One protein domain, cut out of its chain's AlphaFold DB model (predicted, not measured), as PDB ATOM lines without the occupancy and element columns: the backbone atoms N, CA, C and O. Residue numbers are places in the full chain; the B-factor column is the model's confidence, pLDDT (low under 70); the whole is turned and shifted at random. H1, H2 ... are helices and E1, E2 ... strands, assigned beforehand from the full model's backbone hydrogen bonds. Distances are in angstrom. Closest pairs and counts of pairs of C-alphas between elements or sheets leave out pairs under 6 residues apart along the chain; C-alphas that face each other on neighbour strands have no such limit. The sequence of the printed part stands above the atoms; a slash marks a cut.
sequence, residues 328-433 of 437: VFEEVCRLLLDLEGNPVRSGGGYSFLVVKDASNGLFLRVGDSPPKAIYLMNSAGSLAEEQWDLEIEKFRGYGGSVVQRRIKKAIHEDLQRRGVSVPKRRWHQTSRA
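What this domain is: This is residues 328 to 433 of the 437 residues of the protein "AlbA_2 domain-containing protein" of Myxococcus fulvus (UniProt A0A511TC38). A strongly twisted sheet of five strands, curled like part of a barrel, wraps round one long helix, H1, which lies on one face, so to speak a two-layer build; the short helix H2 only grazes the sheet. The printed part has 106 residues, with five named strands and then two named helices. The sheet's order, E1 - E2 - E3 - E4 - E5, is a meander, each strand the antiparallel neighbour of the one before. The class is mixed, helices and strands; the whole is compact, with a radius of gyration of the C-alphas of 13.8 A and spans of 43 by 32 by 26 A.

How they stand to each other: E1, residues 330 to 337, forms a hairpin with E2, residues 350 to 356; N 332 and O 354 are within hydrogen-bond range at 2.9 A. E2 forms a hairpin with E3, residues 362 to 366, with N 353 and O 365 at 2.8 A. E4, residues 372 to 378, is staggered: residues 372 to 373 pair with E3, N 372 and O 364 at 2.8 A, and residues 374 to 378 with E5, residues 388 to 392, N 377 and O 389 at 2.9 A. The edge strands E1 and E5 are apart. H1, residues 401 to 417, is on the sheet; its closest C-alphas to E5 are Lys 408 and Leu 390, 5.8 A, and to E1 Ile 411 and Leu 335, 7.4 A. Residues 424 to 425 pair parallel with 376 to 377 of E4. H2, residues 427 to 431, is apart from H1; its closest C-alphas to E4 are Trp 427 and Asn 378, 6.1 A. In H1 and H2 every O i to N i+4 pair is within hydrogen-bond range.

Where its parts are: E1 begins at C-alpha 330 (22.137, 33.525, 42.196) and spans 20.7 A; E2 spans 19.5 A and E4 18.5 A. H1 spans 24.2 A. H2 ends at C-alpha 431 (45.646, 17.277, 39.705).

The domain as a whole: The C-alphas farthest apart, Gly 347 and Leu 383, are 43.2 A apart. The printed part has no cut; the link E1 to E2 is long. pLDDT is under 70 at residues 368 to 369, 380 to 385, 397 and 430 to 433.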
ATOM      1  N   VAL A 328      27.371  37.683  46.040       75.06
ATOM      2  CA  VAL A 328      25.961  37.526  45.679       75.06
ATOM      3  C   VAL A 328      25.836  36.275  44.815       75.06
ATOM      4  O   VAL A 328      26.283  36.248  43.668       75.06
ATOM      5  N   PHE A 329      25.249  35.239  45.403       83.75
ATOM      6  CA  PHE A 329      24.977  33.965  44.761       83.75
ATOM      7  C   PHE A 329      23.544  33.946  44.205       83.75
ATOM      8  O   PHE A 329      22.577  34.102  44.949       83.75
ATOM      9  N   GLU A 330      23.407  33.734  42.899       91.81
ATOM     10  CA  GLU A 330      22.137  33.525  42.196       91.81
ATOM     11  C   GLU A 330      21.683  32.062  42.377       91.81
ATOM     12  O   GLU A 330      22.453  31.146  42.087       91.81
ATOM     13  N   GLU A 331      20.454  31.807  42.852       95.06
ATOM     14  CA  GLU A 331      19.893  30.443  42.920       95.06
ATOM     15  C   GLU A 331      19.577  29.931  41.505       95.06
ATOM     16  O   GLU A 331      18.741  30.487  40.797       95.06
ATOM     17  N   VAL A 332      20.243  28.846  41.101       95.94
ATOM     18  CA  VAL A 332      20.085  28.215  39.781       95.94
ATOM     19  C   VAL A 332      19.019  27.127  39.831       95.94
ATOM     20  O   VAL A 332      18.111  27.073  38.996       95.94
ATOM     21  N   CYS A 333      19.136  26.229  40.808       95.62
ATOM     22  CA  CYS A 333      18.127  25.225  41.098       95.62
ATOM     23  C   CYS A 333      18.274  24.668  42.512       95.62
ATOM     24  O   CYS A 333      19.333  24.740  43.131       95.62
ATOM     25  N   ARG A 334      17.198  24.058  43.002       95.19
ATOM     26  CA  ARG A 334      17.154  23.381  44.292       95.19
ATOM     27  C   ARG A 334      16.511  22.017  44.115       95.19
ATOM     28  O   ARG A 334      15.395  21.919  43.609       95.19
ATOM     29  N   LEU A 335      17.223  20.978  44.530       94.12
ATOM     30  CA  LEU A 335      16.729  19.610  44.587       94.12
ATOM     31  C   LEU A 335      16.510  19.211  46.048       94.12
ATOM     32  O   LEU A 335      17.255  19.629  46.932       94.12
ATOM     33  N   LEU A 336      15.512  18.369  46.295       90.94
ATOM     34  CA  LEU A 336      15.356  17.637  47.548       90.94
ATOM     35  C   LEU A 336      15.625  16.165  47.240       90.94
ATOM     36  O   LEU A 336      14.910  15.593  46.416       90.94
ATOM     37  N   LEU A 337      16.650  15.571  47.853       89.31
ATOM     38  CA  LEU A 337      17.023  14.166  47.632       89.31
ATOM     39  C   LEU A 337      17.012  13.382  48.955       89.31
ATOM     40  O   LEU A 337      17.387  13.933  49.989       89.31
ATOM     41  N   ASP A 338      16.594  12.117  48.931       86.31
ATOM     42  CA  ASP A 338      16.683  11.204  50.085       86.31
ATOM     43  C   ASP A 338      18.132  10.742  50.379       86.31
ATOM     44  O   ASP A 338      19.089  11.147  49.712       86.31
ATOM     45  N   LEU A 339      18.300   9.901  51.410       73.94
ATOM     46  CA  LEU A 339      19.594   9.317  51.806       73.94
ATOM     47  C   LEU A 339      20.184   8.384  50.736       73.94
ATOM     48  O   LEU A 339      21.383   8.112  50.740       73.94
ATOM     49  N   GLU A 340      19.356   7.901  49.817       84.81
ATOM     50  CA  GLU A 340      19.704   7.003  48.726       84.81
ATOM     51  C   GLU A 340      20.010   7.757  47.416       84.81
ATOM     52  O   GLU A 340      20.431   7.125  46.436       84.81
ATOM     53  N   GLY A 341      19.844   9.086  47.409       83.62
ATOM     54  CA  GLY A 341      20.116  10.003  46.302       83.62
ATOM     55  C   GLY A 341      18.962  10.197  45.308       83.62
ATOM     56  O   GLY A 341      19.206  10.710  44.213       83.62
ATOM     57  N   ASN A 342      17.733   9.787  45.638       89.56
ATOM     58  CA  ASN A 342      16.558   9.915  44.769       89.56
ATOM     59  C   ASN A 342      15.776  11.214  45.053       89.56
ATOM     60  O   ASN A 342      15.670  11.618  46.211       89.56
ATOM     61  N   PRO A 343      15.158  11.854  44.041       90.75
ATOM     62  CA  PRO A 343      14.323  13.036  44.253       90.75
ATOM     63  C   PRO A 343      13.069  12.767  45.095       90.75
ATOM     64  O   PRO A 343      12.245  11.919  44.744       90.75
ATOM     65  N   VAL A 344      12.863  13.567  46.145       91.88
ATOM     66  CA  VAL A 344      11.650  13.558  46.978       91.88
ATOM     67  C   VAL A 344      10.835  14.838  46.790       91.88
ATOM     68  O   VAL A 344      11.373  15.914  46.537       91.88
ATOM     69  N   ARG A 345       9.505  14.733  46.904       84.50
ATOM     70  CA  ARG A 345       8.591  15.871  46.675       84.50
ATOM     71  C   ARG A 345       8.426  16.783  47.894       84.50
ATOM     72  O   ARG A 345       8.186  17.971  47.717       84.50
ATOM     73  N   SER A 346       8.527  16.239  49.107       83.88
ATOM     74  CA  SER A 346       8.365  16.985  50.363       83.88
ATOM     75  C   SER A 346       8.767  16.132  51.568       83.88
ATOM     76  O   SER A 346       8.278  15.009  51.694       83.88
ATOM     77  N   GLY A 347       9.561  16.692  52.487       70.69
ATOM     78  CA  GLY A 347       9.966  16.034  53.736       70.69
ATOM     79  C   GLY A 347      10.997  14.911  53.555       70.69
ATOM     80  O   GLY A 347      11.152  14.357  52.472       70.69
ATOM     81  N   GLY A 348      11.739  14.597  54.623       72.00
ATOM     82  CA  GLY A 348      12.655  13.445  54.686       72.00
ATOM     83  C   GLY A 348      13.929  13.504  53.827       72.00
ATOM     84  O   GLY A 348      14.781  12.637  53.986       72.00
ATOM     85  N   GLY A 349      14.083  14.502  52.952       79.50
ATOM     86  CA  GLY A 349      15.259  14.683  52.097       79.50
ATOM     87  C   GLY A 349      16.125  15.892  52.459       79.50
ATOM     88  O   GLY A 349      15.675  16.839  53.105       79.50
ATOM     89  N   TYR A 350      17.368  15.868  51.986       80.12
ATOM     90  CA  TYR A 350      18.342  16.951  52.087       80.12
ATOM     91  C   TYR A 350      18.156  17.947  50.935       80.12
ATOM     92  O   TYR A 350      17.909  17.550  49.794       80.12
ATOM     93  N   SER A 351      18.290  19.246  51.223       86.94
ATOM     94  CA  SER A 351      18.228  20.306  50.207       86.94
ATOM     95  C   SER A 351      19.589  20.492  49.544       86.94
ATOM     96  O   SER A 351      20.536  20.936  50.186       86.94
ATOM     97  N   PHE A 352      19.657  20.220  48.246       90.44
ATOM     98  CA  PHE A 352      20.807  20.438  47.375       90.44
ATOM     99  C   PHE A 352      20.545  21.679  46.521       90.44
ATOM    100  O   PHE A 352      19.819  21.627  45.528       90.44
ATOM    101  N   LEU A 353      21.091  22.811  46.950       93.25
ATOM    102  CA  LEU A 353      20.940  24.112  46.312       93.25
ATOM    103  C   LEU A 353      22.147  24.373  45.401       93.25
ATOM    104  O   LEU A 353      23.265  24.539  45.886       93.25
ATOM    105  N   VAL A 354      21.930  24.427  44.088       95.25
ATOM    106  CA  VAL A 354      22.932  24.922  43.140       95.25
ATOM    107  C   VAL A 354      22.798  26.435  43.030       95.25
ATOM    108  O   VAL A 354      21.730  26.956  42.704       95.25
ATOM    109  N   VAL A 355      23.906  27.128  43.260       94.69
ATOM    110  CA  VAL A 355      24.031  28.574  43.090       94.69
ATOM    111  C   VAL A 355      25.107  28.932  42.073       94.69
ATOM    112  O   VAL A 355      25.940  28.103  41.696       94.69
ATOM    113  N   LYS A 356      25.096  30.192  41.650       94.12
ATOM    114  CA  LYS A 356      26.014  30.762  40.671       94.12
ATOM    115  C   LYS A 356      26.571  32.092  41.166       94.12
ATOM    116  O   LYS A 356      25.814  32.921  41.658       94.12
ATOM    117  N   ASP A 357      27.883  32.286  41.066       92.00
ATOM    118  CA  ASP A 357      28.523  33.558  41.425       92.00
ATOM    119  C   ASP A 357      28.515  34.573  40.263       92.00
ATOM    120  O   ASP A 357      28.145  34.266  39.124       92.00
ATOM    121  N   ALA A 358      28.985  35.793  40.539       87.31
ATOM    122  CA  ALA A 358      29.127  36.859  39.546       87.31
ATOM    123  C   ALA A 358      30.109  36.540  38.391       87.31
ATOM    124  O   ALA A 358      30.083  37.216  37.365       87.31
ATOM    125  N   SER A 359      30.952  35.510  38.528       88.88
ATOM    126  CA  SER A 359      31.874  35.018  37.490       88.88
ATOM    127  C   SER A 359      31.284  33.863  36.663       88.88
ATOM    128  O   SER A 359      31.977  33.292  35.820       88.88
ATOM    129  N   ASN A 360      30.007  33.518  36.873       91.25
ATOM    130  CA  ASN A 360      29.332  32.324  36.350       91.25
ATOM    131  C   ASN A 360      29.916  30.980  36.847       91.25
ATOM    132  O   ASN A 360      29.664  29.936  36.238       91.25
ATOM    133  N   GLY A 361      30.671  30.974  37.946       92.31
ATOM    134  CA  GLY A 361      31.059  29.751  38.645       92.31
ATOM    135  C   GLY A 361      29.837  29.101  39.293       92.31
ATOM    136  O   GLY A 361      29.055  29.785  39.949       92.31
ATOM    137  N   LEU A 362      29.662  27.790  39.105       95.69
ATOM    138  CA  LEU A 362      28.588  27.015  39.736       95.69
ATOM    139  C   LEU A 362      29.075  26.379  41.037       95.69
ATOM    140  O   LEU A 362      30.171  25.818  41.085       95.69
ATOM    141  N   PHE A 363      28.232  26.407  42.066       93.62
ATOM    142  CA  PHE A 363      28.525  25.843  43.381       93.62
ATOM    143  C   PHE A 363      27.317  25.095  43.941       93.62
ATOM    144  O   PHE A 363      26.176  25.489  43.719       93.62
ATOM    145  N   LEU A 364      27.569  24.033  44.701       92.38
ATOM    146  CA  LEU A 364      26.568  23.274  45.436       92.38
ATOM    147  C   LEU A 364      26.611  23.645  46.917       92.38
ATOM    148  O   LEU A 364      27.682  23.642  47.524       92.38
ATOM    149  N   ARG A 365      25.445  23.882  47.509       85.44
ATOM    150  CA  ARG A 365      25.231  23.950  48.956       85.44
ATOM    151  C   ARG A 365      24.311  22.806  49.372       85.44
ATOM    152  O   ARG A 365      23.286  22.577  48.728       85.44
ATOM    153  N   VAL A 366      24.681  22.073  50.418       82.31
ATOM    154  CA  VAL A 366      23.884  20.972  50.978       82.31
ATOM    155  C   VAL A 366      23.368  21.417  52.337       82.31
ATOM    156  O   VAL A 366      24.124  21.477  53.304       82.31
ATOM    157  N   GLY A 367      22.094  21.810  52.395       80.00
ATOM    158  CA  GLY A 367      21.599  22.656  53.479       80.00
ATOM    159  C   GLY A 367      22.467  23.910  53.584       80.00
ATOM    160  O   GLY A 367      22.581  24.667  52.620       80.00
ATOM    161  N   ASP A 368      23.134  24.055  54.724       65.56
ATOM    162  CA  ASP A 368      23.913  25.241  55.085       65.56
ATOM    163  C   ASP A 368      25.422  25.027  54.888       65.56
ATOM    164  O   ASP A 368      26.226  25.811  55.381       65.56
ATOM    165  N   SER A 369      25.831  23.967  54.172       67.56
ATOM    166  CA  SER A 369      27.245  23.740  53.855       67.56
ATOM    167  C   SER A 369      27.833  24.913  53.049       67.56
ATOM    168  O   SER A 369      27.124  25.493  52.209       67.56
ATOM    169  N   PRO A 370      29.147  25.185  53.177       71.25
ATOM    170  CA  PRO A 370      29.833  26.145  52.322       71.25
ATOM    171  C   PRO A 370      29.667  25.791  50.831       71.25
ATOM    172  O   PRO A 370      29.571  24.600  50.503       71.25
ATOM    173  N   PRO A 371      29.659  26.777  49.913       82.56
ATOM    174  CA  PRO A 371      29.539  26.526  48.477       82.56
ATOM    175  C   PRO A 371      30.702  25.679  47.928       82.56
ATOM    176  O   PRO A 371      31.860  26.100  47.933       82.56
ATOM    177  N   LYS A 372      30.395  24.486  47.412       87.00
ATOM    178  CA  LYS A 372      31.354  23.536  46.820       87.00
ATOM    179  C   LYS A 372      31.339  23.646  45.298       87.00
ATOM    180  O   LYS A 372      30.288  23.456  44.693       87.00
ATOM    181  N   ALA A 373      32.472  23.942  44.663       91.44
ATOM    182  CA  ALA A 373      32.524  24.168  43.216       91.44
ATOM    183  C   ALA A 373      32.033  22.944  42.416       91.44
ATOM    184  O   ALA A 373      32.466  21.819  42.669       91.44
ATOM    185  N   ILE A 374      31.162  23.182  41.432       95.44
ATOM    186  CA  ILE A 374      30.637  22.175  40.503       95.44
ATOM    187  C   ILE A 374      31.315  22.347  39.143       95.44
ATOM    188  O   ILE A 374      31.360  23.446  38.586       95.44
ATOM    189  N   TYR A 375      31.805  21.252  38.574       95.44
ATOM    190  CA  TYR A 375      32.358  21.228  37.224       95.44
ATOM    191  C   TYR A 375      32.183  19.851  36.583       95.44
ATOM    192  O   TYR A 375      31.986  18.842  37.247       95.44
ATOM    193  N   LEU A 376      32.273  19.804  35.262       94.62
ATOM    194  CA  LEU A 376      32.391  18.568  34.504       94.62
ATOM    195  C   LEU A 376      33.864  18.165  34.421       94.62
ATOM    196  O   LEU A 376      34.692  18.978  33.998       94.62
ATOM    197  N   MET A 377      34.190  16.921  34.771       91.12
ATOM    198  CA  MET A 377      35.543  16.364  34.659       91.12
ATOM    199  C   MET A 377      35.557  15.137  33.744       91.12
ATOM    200  O   MET A 377      34.616  14.348  33.736       91.12
ATOM    201  N   ASN A 378      36.619  14.989  32.950       87.31
ATOM    202  CA  ASN A 378      36.816  13.819  32.095       87.31
ATOM    203  C   ASN A 378      37.552  12.703  32.858       87.31
ATOM    204  O   ASN A 378      38.435  12.983  33.675       87.31
ATOM    205  N   SER A 379      37.211  11.446  32.578       77.62
ATOM    206  CA  SER A 379      37.742  10.281  33.295       77.62
ATOM    207  C   SER A 379      39.260  10.118  33.112       77.62
ATOM    208  O   SER A 379      39.804  10.276  32.014       77.62
ATOM    209  N   ALA A 380      39.967   9.773  34.190       61.91
ATOM    210  CA  ALA A 380      41.409   9.546  34.158       61.91
ATOM    211  C   ALA A 380      41.748   8.271  33.363       61.91
ATOM    212  O   ALA A 380      41.477   7.165  33.815       61.91
ATOM    213  N   GLY A 381      42.357   8.434  32.185       59.75
ATOM    214  CA  GLY A 381      42.817   7.329  31.334       59.75
ATOM    215  C   GLY A 381      42.328   7.404  29.888       59.75
ATOM    216  O   GLY A 381      43.021   6.913  29.001       59.75
ATOM    217  N   SER A 382      41.209   8.086  29.622       54.06
ATOM    218  CA  SER A 382      40.724   8.269  28.251       54.06
ATOM    219  C   SER A 382      41.220   9.587  27.656       54.06
ATOM    220  O   SER A 382      40.790  10.678  28.033       54.06
ATOM    221  N   LEU A 383      42.160   9.483  26.712       56.19
ATOM    222  CA  LEU A 383      42.565  10.593  25.839       56.19
ATOM    223  C   LEU A 383      41.582  10.812  24.674       56.19
ATOM    224  O   LEU A 383      41.722  11.804  23.962       56.19
ATOM    225  N   ALA A 384      40.634   9.890  24.469       63.69
ATOM    226  CA  ALA A 384      39.836   9.787  23.249       63.69
ATOM    227  C   ALA A 384      38.314   9.922  23.450       63.69
ATOM    228  O   ALA A 384      37.618  10.137  22.463       63.69
ATOM    229  N   GLU A 385      37.783   9.810  24.673       57.88
ATOM    230  CA  GLU A 385      36.327   9.788  24.887       57.88
ATOM    231  C   GLU A 385      35.754  11.104  25.411       57.88
ATOM    232  O   GLU A 385      36.300  11.782  26.283       57.88
ATOM    233  N   GLU A 386      34.573  11.423  24.888       70.88
ATOM    234  CA  GLU A 386      33.793  12.622  25.187       70.88
ATOM    235  C   GLU A 386      33.001  12.517  26.502       70.88
ATOM    236  O   GLU A 386      32.098  13.319  26.735       70.88
ATOM    237  N   GLN A 387      33.300  11.541  27.366       84.25
ATOM    238  CA  GLN A 387      32.571  11.354  28.618       84.25
ATOM    239  C   GLN A 387      33.000  12.393  29.665       84.25
ATOM    240  O   GLN A 387      34.169  12.501  30.046       84.25
ATOM    241  N   TRP A 388      32.017  13.164  30.126       90.00
ATOM    242  CA  TRP A 388      32.156  14.197  31.146       90.00
ATOM    243  C   TRP A 388      31.226  13.867  32.310       90.00
ATOM    244  O   TRP A 388      30.009  13.961  32.163       90.00
ATOM    245  N   ASP A 389      31.793  13.520  33.461       92.38
ATOM    246  CA  ASP A 389      31.031  13.245  34.679       92.38
ATOM    247  C   ASP A 389      30.940  14.511  35.550       92.38
ATOM    248  O   ASP A 389      31.850  15.350  35.558       92.38
ATOM    249  N   LEU A 390      29.828  14.672  36.279       94.88
ATOM    250  CA  LEU A 390      29.656  15.797  37.199       94.88
ATOM    251  C   LEU A 390      30.491  15.592  38.460       94.88
ATOM    252  O   LEU A 390      30.269  14.657  39.230       94.88
ATOM    253  N   GLU A 391      31.391  16.530  38.709       94.00
ATOM    254  CA  GLU A 391      32.237  16.573  39.885       94.00
ATOM    255  C   GLU A 391      31.917  17.777  40.765       94.00
ATOM    256  O   GLU A 391      31.556  18.859  40.299       94.00
ATOM    257  N   ILE A 392      32.008  17.538  42.071       91.31
ATOM    258  CA  ILE A 392      31.676  18.492  43.125       91.31
ATOM    259  C   ILE A 392      32.850  18.469  44.101       91.31
ATOM    260  O   ILE A 392      33.212  17.413  44.630       91.31
ATOM    261  N   GLU A 393      33.469  19.622  44.322       86.50
ATOM    262  CA  GLU A 393      34.656  19.733  45.167       86.50
ATOM    263  C   GLU A 393      34.347  19.359  46.630       86.50
ATOM    264  O   GLU A 393      33.369  19.831  47.204       86.50
ATOM    265  N   LYS A 394      35.181  18.509  47.252       80.44
ATOM    266  CA  LYS A 394      35.021  18.052  48.653       80.44
ATOM    267  C   LYS A 394      33.610  17.518  48.962       80.44
ATOM    268  O   LYS A 394      33.017  17.831  49.993       80.44
ATOM    269  N   PHE A 395      33.060  16.711  48.054       82.75
ATOM    270  CA  PHE A 395      31.742  16.078  48.202       82.75
ATOM    271  C   PHE A 395      31.777  14.714  48.922       82.75
ATOM    272  O   PHE A 395      30.802  13.964  48.886       82.75
ATOM    273  N   ARG A 396      32.893  14.381  49.584       71.44
ATOM    274  CA  ARG A 396      32.967  13.194  50.442       71.44
ATOM    275  C   ARG A 396      31.973  13.319  51.594       71.44
ATOM    276  O   ARG A 396      31.730  14.410  52.107       71.44
ATOM    277  N   GLY A 397      31.400  12.189  51.988       65.44
ATOM    278  CA  GLY A 397      30.498  12.104  53.127       65.44
ATOM    279  C   GLY A 397      28.997  12.204  52.830       65.44
ATOM    280  O   GLY A 397      28.200  11.694  53.615       65.44
ATOM    281  N   TYR A 398      28.550  12.782  51.711       71.31
ATOM    282  CA  TYR A 398      27.108  12.877  51.406       71.31
ATOM    283  C   TYR A 398      26.540  11.536  50.882       71.31
ATOM    284  O   TYR A 398      26.053  11.432  49.758       71.31
ATOM    285  N   GLY A 399      26.647  10.498  51.717       73.69
ATOM    286  CA  GLY A 399      26.403   9.091  51.415       73.69
ATOM    287  C   GLY A 399      27.649   8.366  50.893       73.69
ATOM    288  O   GLY A 399      28.651   8.986  50.533       73.69
ATOM    289  N   GLY A 400      27.573   7.035  50.818       74.19
ATOM    290  CA  GLY A 400      28.609   6.217  50.182       74.19
ATOM    291  C   GLY A 400      28.717   6.475  48.671       74.19
ATOM    292  O   GLY A 400      27.847   7.097  48.058       74.19
ATOM    293  N   SER A 401      29.766   5.956  48.031       80.69
ATOM    294  CA  SER A 401      30.111   6.252  46.624       80.69
ATOM    295  C   SER A 401      28.972   6.046  45.603       80.69
ATOM    296  O   SER A 401      28.859   6.799  44.632       80.69
ATOM    297  N   VAL A 402      28.086   5.067  45.827       86.88
ATOM    298  CA  VAL A 402      26.886   4.824  45.000       86.88
ATOM    299  C   VAL A 402      25.849   5.943  45.158       86.88
ATOM    300  O   VAL A 402      25.280   6.390  44.162       86.88
ATOM    301  N   VAL A 403      25.628   6.420  46.386       83.62
ATOM    302  CA  VAL A 403      24.710   7.528  46.700       83.62
ATOM    303  C   VAL A 403      25.255   8.835  46.132       83.62
ATOM    304  O   VAL A 403      24.546   9.512  45.390       83.62
ATOM    305  N   GLN A 404      26.540   9.138  46.353       86.88
ATOM    306  CA  GLN A 404      27.184  10.324  45.773       86.88
ATOM    307  C   GLN A 404      27.057  10.349  44.241       86.88
ATOM    308  O   GLN A 404      26.769  11.397  43.665       86.88
ATOM    309  N   ARG A 405      27.208   9.196  43.567       91.50
ATOM    310  CA  ARG A 405      27.018   9.081  42.109       91.50
ATOM    311  C   ARG A 405      25.573   9.361  41.683       91.50
ATOM    312  O   ARG A 405      25.371  10.013  40.661       91.50
ATOM    313  N   ARG A 406      24.574   8.904  42.449       92.88
ATOM    314  CA  ARG A 406      23.153   9.209  42.192       92.88
ATOM    315  C   ARG A 406      22.850  10.692  42.386       92.88
ATOM    316  O   ARG A 406      22.241  11.279  41.500       92.88
ATOM    317  N   ILE A 407      23.351  11.306  43.459       91.94
ATOM    318  CA  ILE A 407      23.197  12.747  43.712       91.94
ATOM    319  C   ILE A 407      23.843  13.567  42.585       91.94
ATOM    320  O   ILE A 407      23.179  14.411  41.985       91.94
ATOM    321  N   LYS A 408      25.103  13.270  42.230       95.12
ATOM    322  CA  LYS A 408      25.809  13.885  41.089       95.12
ATOM    323  C   LYS A 408      24.999  13.769  39.795       95.12
ATOM    324  O   LYS A 408      24.818  14.764  39.095       95.12
ATOM    325  N   LYS A 409      24.463  12.581  39.498       95.12
ATOM    326  CA  LYS A 409      23.615  12.345  38.324       95.12
ATOM    327  C   LYS A 409      22.326  13.179  38.363       95.12
ATOM    328  O   LYS A 409      22.040  13.865  37.387       95.12
ATOM    329  N   ALA A 410      21.593  13.176  39.477       95.31
ATOM    330  CA  ALA A 410      20.340  13.919  39.625       95.31
ATOM    331  C   ALA A 410      20.535  15.440  39.475       95.31
ATOM    332  O   ALA A 410      19.757  16.097  38.783       95.31
ATOM    333  N   ILE A 411      21.608  15.987  40.063       95.69
ATOM    334  CA  ILE A 411      22.005  17.393  39.886       95.69
ATOM    335  C   ILE A 411      22.340  17.664  38.412       95.69
ATOM    336  O   ILE A 411      21.858  18.644  37.847       95.69
ATOM    337  N   HIS A 412      23.122  16.793  37.764       96.25
ATOM    338  CA  HIS A 412      23.505  16.981  36.364       96.25
ATOM    339  C   HIS A 412      22.295  16.981  35.420       96.25
ATOM    340  O   HIS A 412      22.175  17.865  34.575       96.25
ATOM    341  N   GLU A 413      21.371  16.034  35.598       95.69
ATOM    342  CA  GLU A 413      20.138  15.934  34.812       95.69
ATOM    343  C   GLU A 413      19.207  17.142  35.027       95.69
ATOM    344  O   GLU A 413      18.535  17.563  34.088       95.69
ATOM    345  N   ASP A 414      19.162  17.737  36.226       95.94
ATOM    346  CA  ASP A 414      18.386  18.964  36.470       95.94
ATOM    347  C   ASP A 414      19.023  20.203  35.829       95.94
ATOM    348  O   ASP A 414      18.319  20.991  35.194       95.94
ATOM    349  N   LEU A 415      20.351  20.335  35.903       96.44
ATOM    350  CA  LEU A 415      21.091  21.404  35.225       96.44
ATOM    351  C   LEU A 415      20.950  21.307  33.698       96.44
ATOM    352  O   LEU A 415      20.662  22.315  33.051       96.44
ATOM    353  N   GLN A 416      21.041  20.099  33.128       96.06
ATOM    354  CA  GLN A 416      20.769  19.855  31.706       96.06
ATOM    355  C   GLN A 416      19.327  20.219  31.323       96.06
ATOM    356  O   GLN A 416      19.126  20.954  30.356       96.06
ATOM    357  N   ARG A 417      18.318  19.770  32.091       96.81
ATOM    358  CA  ARG A 417      16.897  20.101  31.843       96.81
ATOM    359  C   ARG A 417      16.607  21.606  31.884       96.81
ATOM    360  O   ARG A 417      15.659  22.049  31.244       96.81
ATOM    361  N   ARG A 418      17.411  22.383  32.615       96.56
ATOM    362  CA  ARG A 418      17.325  23.853  32.702       96.56
ATOM    363  C   ARG A 418      18.205  24.592  31.687       96.56
ATOM    364  O   ARG A 418      18.199  25.818  31.682       96.56
ATOM    365  N   GLY A 419      18.967  23.884  30.850       96.75
ATOM    366  CA  GLY A 419      19.899  24.491  29.894       96.75
ATOM    367  C   GLY A 419      21.121  25.160  30.539       96.75
ATOM    368  O   GLY A 419      21.755  26.009  29.915       96.75
ATOM    369  N   VAL A 420      21.461  24.807  31.782       96.69
ATOM    370  CA  VAL A 420      22.582  25.408  32.514       96.69
ATOM    371  C   VAL A 420      23.895  24.772  32.062       96.69
ATOM    372  O   VAL A 420      24.125  23.576  32.244       96.69
ATOM    373  N   SER A 421      24.786  25.586  31.496       96.19
ATOM    374  CA  SER A 421      26.119  25.139  31.086       96.19
ATOM    375  C   SER A 421      27.023  24.933  32.303       96.19
ATOM    376  O   SER A 421      27.302  25.877  33.043       96.19
ATOM    377  N   VAL A 422      27.498  23.703  32.508       96.38
ATOM    378  CA  VAL A 422      28.426  23.369  33.598       96.38
ATOM    379  C   VAL A 422      29.878  23.539  33.122       96.38
ATOM    380  O   VAL A 422      30.247  22.939  32.107       96.38
ATOM    381  N   PRO A 423      30.733  24.304  33.835       93.94
ATOM    382  CA  PRO A 423      32.131  24.503  33.453       93.94
ATOM    383  C   PRO A 423      32.897  23.183  33.307       93.94
ATOM    384  O   PRO A 423      32.852  22.335  34.195       93.94
ATOM    385  N   LYS A 424      33.642  23.010  32.211       93.88
ATOM    386  CA  LYS A 424      34.480  21.822  31.971       93.88
ATOM    387  C   LYS A 424      35.907  22.041  32.485       93.88
ATOM    388  O   LYS A 424      36.542  23.032  32.129       93.88
ATOM    389  N   ARG A 425      36.434  21.095  33.268       90.06
ATOM    390  CA  ARG A 425      37.833  21.046  33.736       90.06
ATOM    391  C   ARG A 425      38.461  19.715  33.331       90.06
ATOM    392  O   ARG A 425      37.915  18.656  33.618       90.06
ATOM    393  N   ARG A 426      39.623  19.741  32.676       83.31
ATOM    394  CA  ARG A 426      40.358  18.507  32.349       83.31
ATOM    395  C   ARG A 426      41.063  17.970  33.597       83.31
ATOM    396  O   ARG A 426      41.632  18.754  34.352       83.31
ATOM    397  N   TRP A 427      41.124  16.649  33.763       76.44
ATOM    398  CA  TRP A 427      41.753  15.976  34.918       76.44
ATOM    399  C   TRP A 427      43.175  16.477  35.270       76.44
ATOM    400  O   TRP A 427      43.564  16.561  36.436       76.44
ATOM    401  N   HIS A 428      43.978  16.856  34.270       73.88
ATOM    402  CA  HIS A 428      45.336  17.376  34.488       73.88
ATOM    403  C   HIS A 428      45.388  18.826  35.015       73.88
ATOM    404  O   HIS A 428      46.448  19.275  35.448       73.88
ATOM    405  N   GLN A 429      44.278  19.569  34.960       73.31
ATOM    406  CA  GLN A 429      44.171  20.937  35.480       73.31
ATOM    407  C   GLN A 429      43.892  20.933  36.990       73.31
ATOM    408  O   GLN A 429      44.435  21.764  37.710       73.31
ATOM    409  N   THR A 430      43.108  19.969  37.482       65.12
ATOM    410  CA  THR A 430      42.818  19.787  38.915       65.12
ATOM    411  C   THR A 430      43.980  19.108  39.648       65.12
ATOM    412  O   THR A 430      44.425  19.587  40.688       65.12
ATOM    413  N   SER A 431      44.556  18.048  39.073       55.91
ATOM    414  CA  SER A 431      45.646  17.277  39.705       55.91
ATOM    415  C   SER A 431      46.996  18.010  39.818       55.91
ATOM    416  O   SER A 431      47.810  17.643  40.665       55.91
ATOM    417  N   ARG A 432      47.248  19.062  39.021       45.28
ATOM    418  CA  ARG A 432      48.463  19.899  39.139       45.28
ATOM    419  C   ARG A 432      48.371  21.013  40.186       45.28
ATOM    420  O   ARG A 432      49.416  21.497  40.599       45.28
ATOM    421  N   ALA A 433      47.172  21.405  40.617       45.16
ATOM    422  CA  ALA A 433      46.994  22.437  41.644       45.16
ATOM    423  C   ALA A 433      47.165  21.901  43.082       45.16
ATOM    424  O   ALA A 433      47.364  22.681  44.005       45.16
TER     425      ALA A 433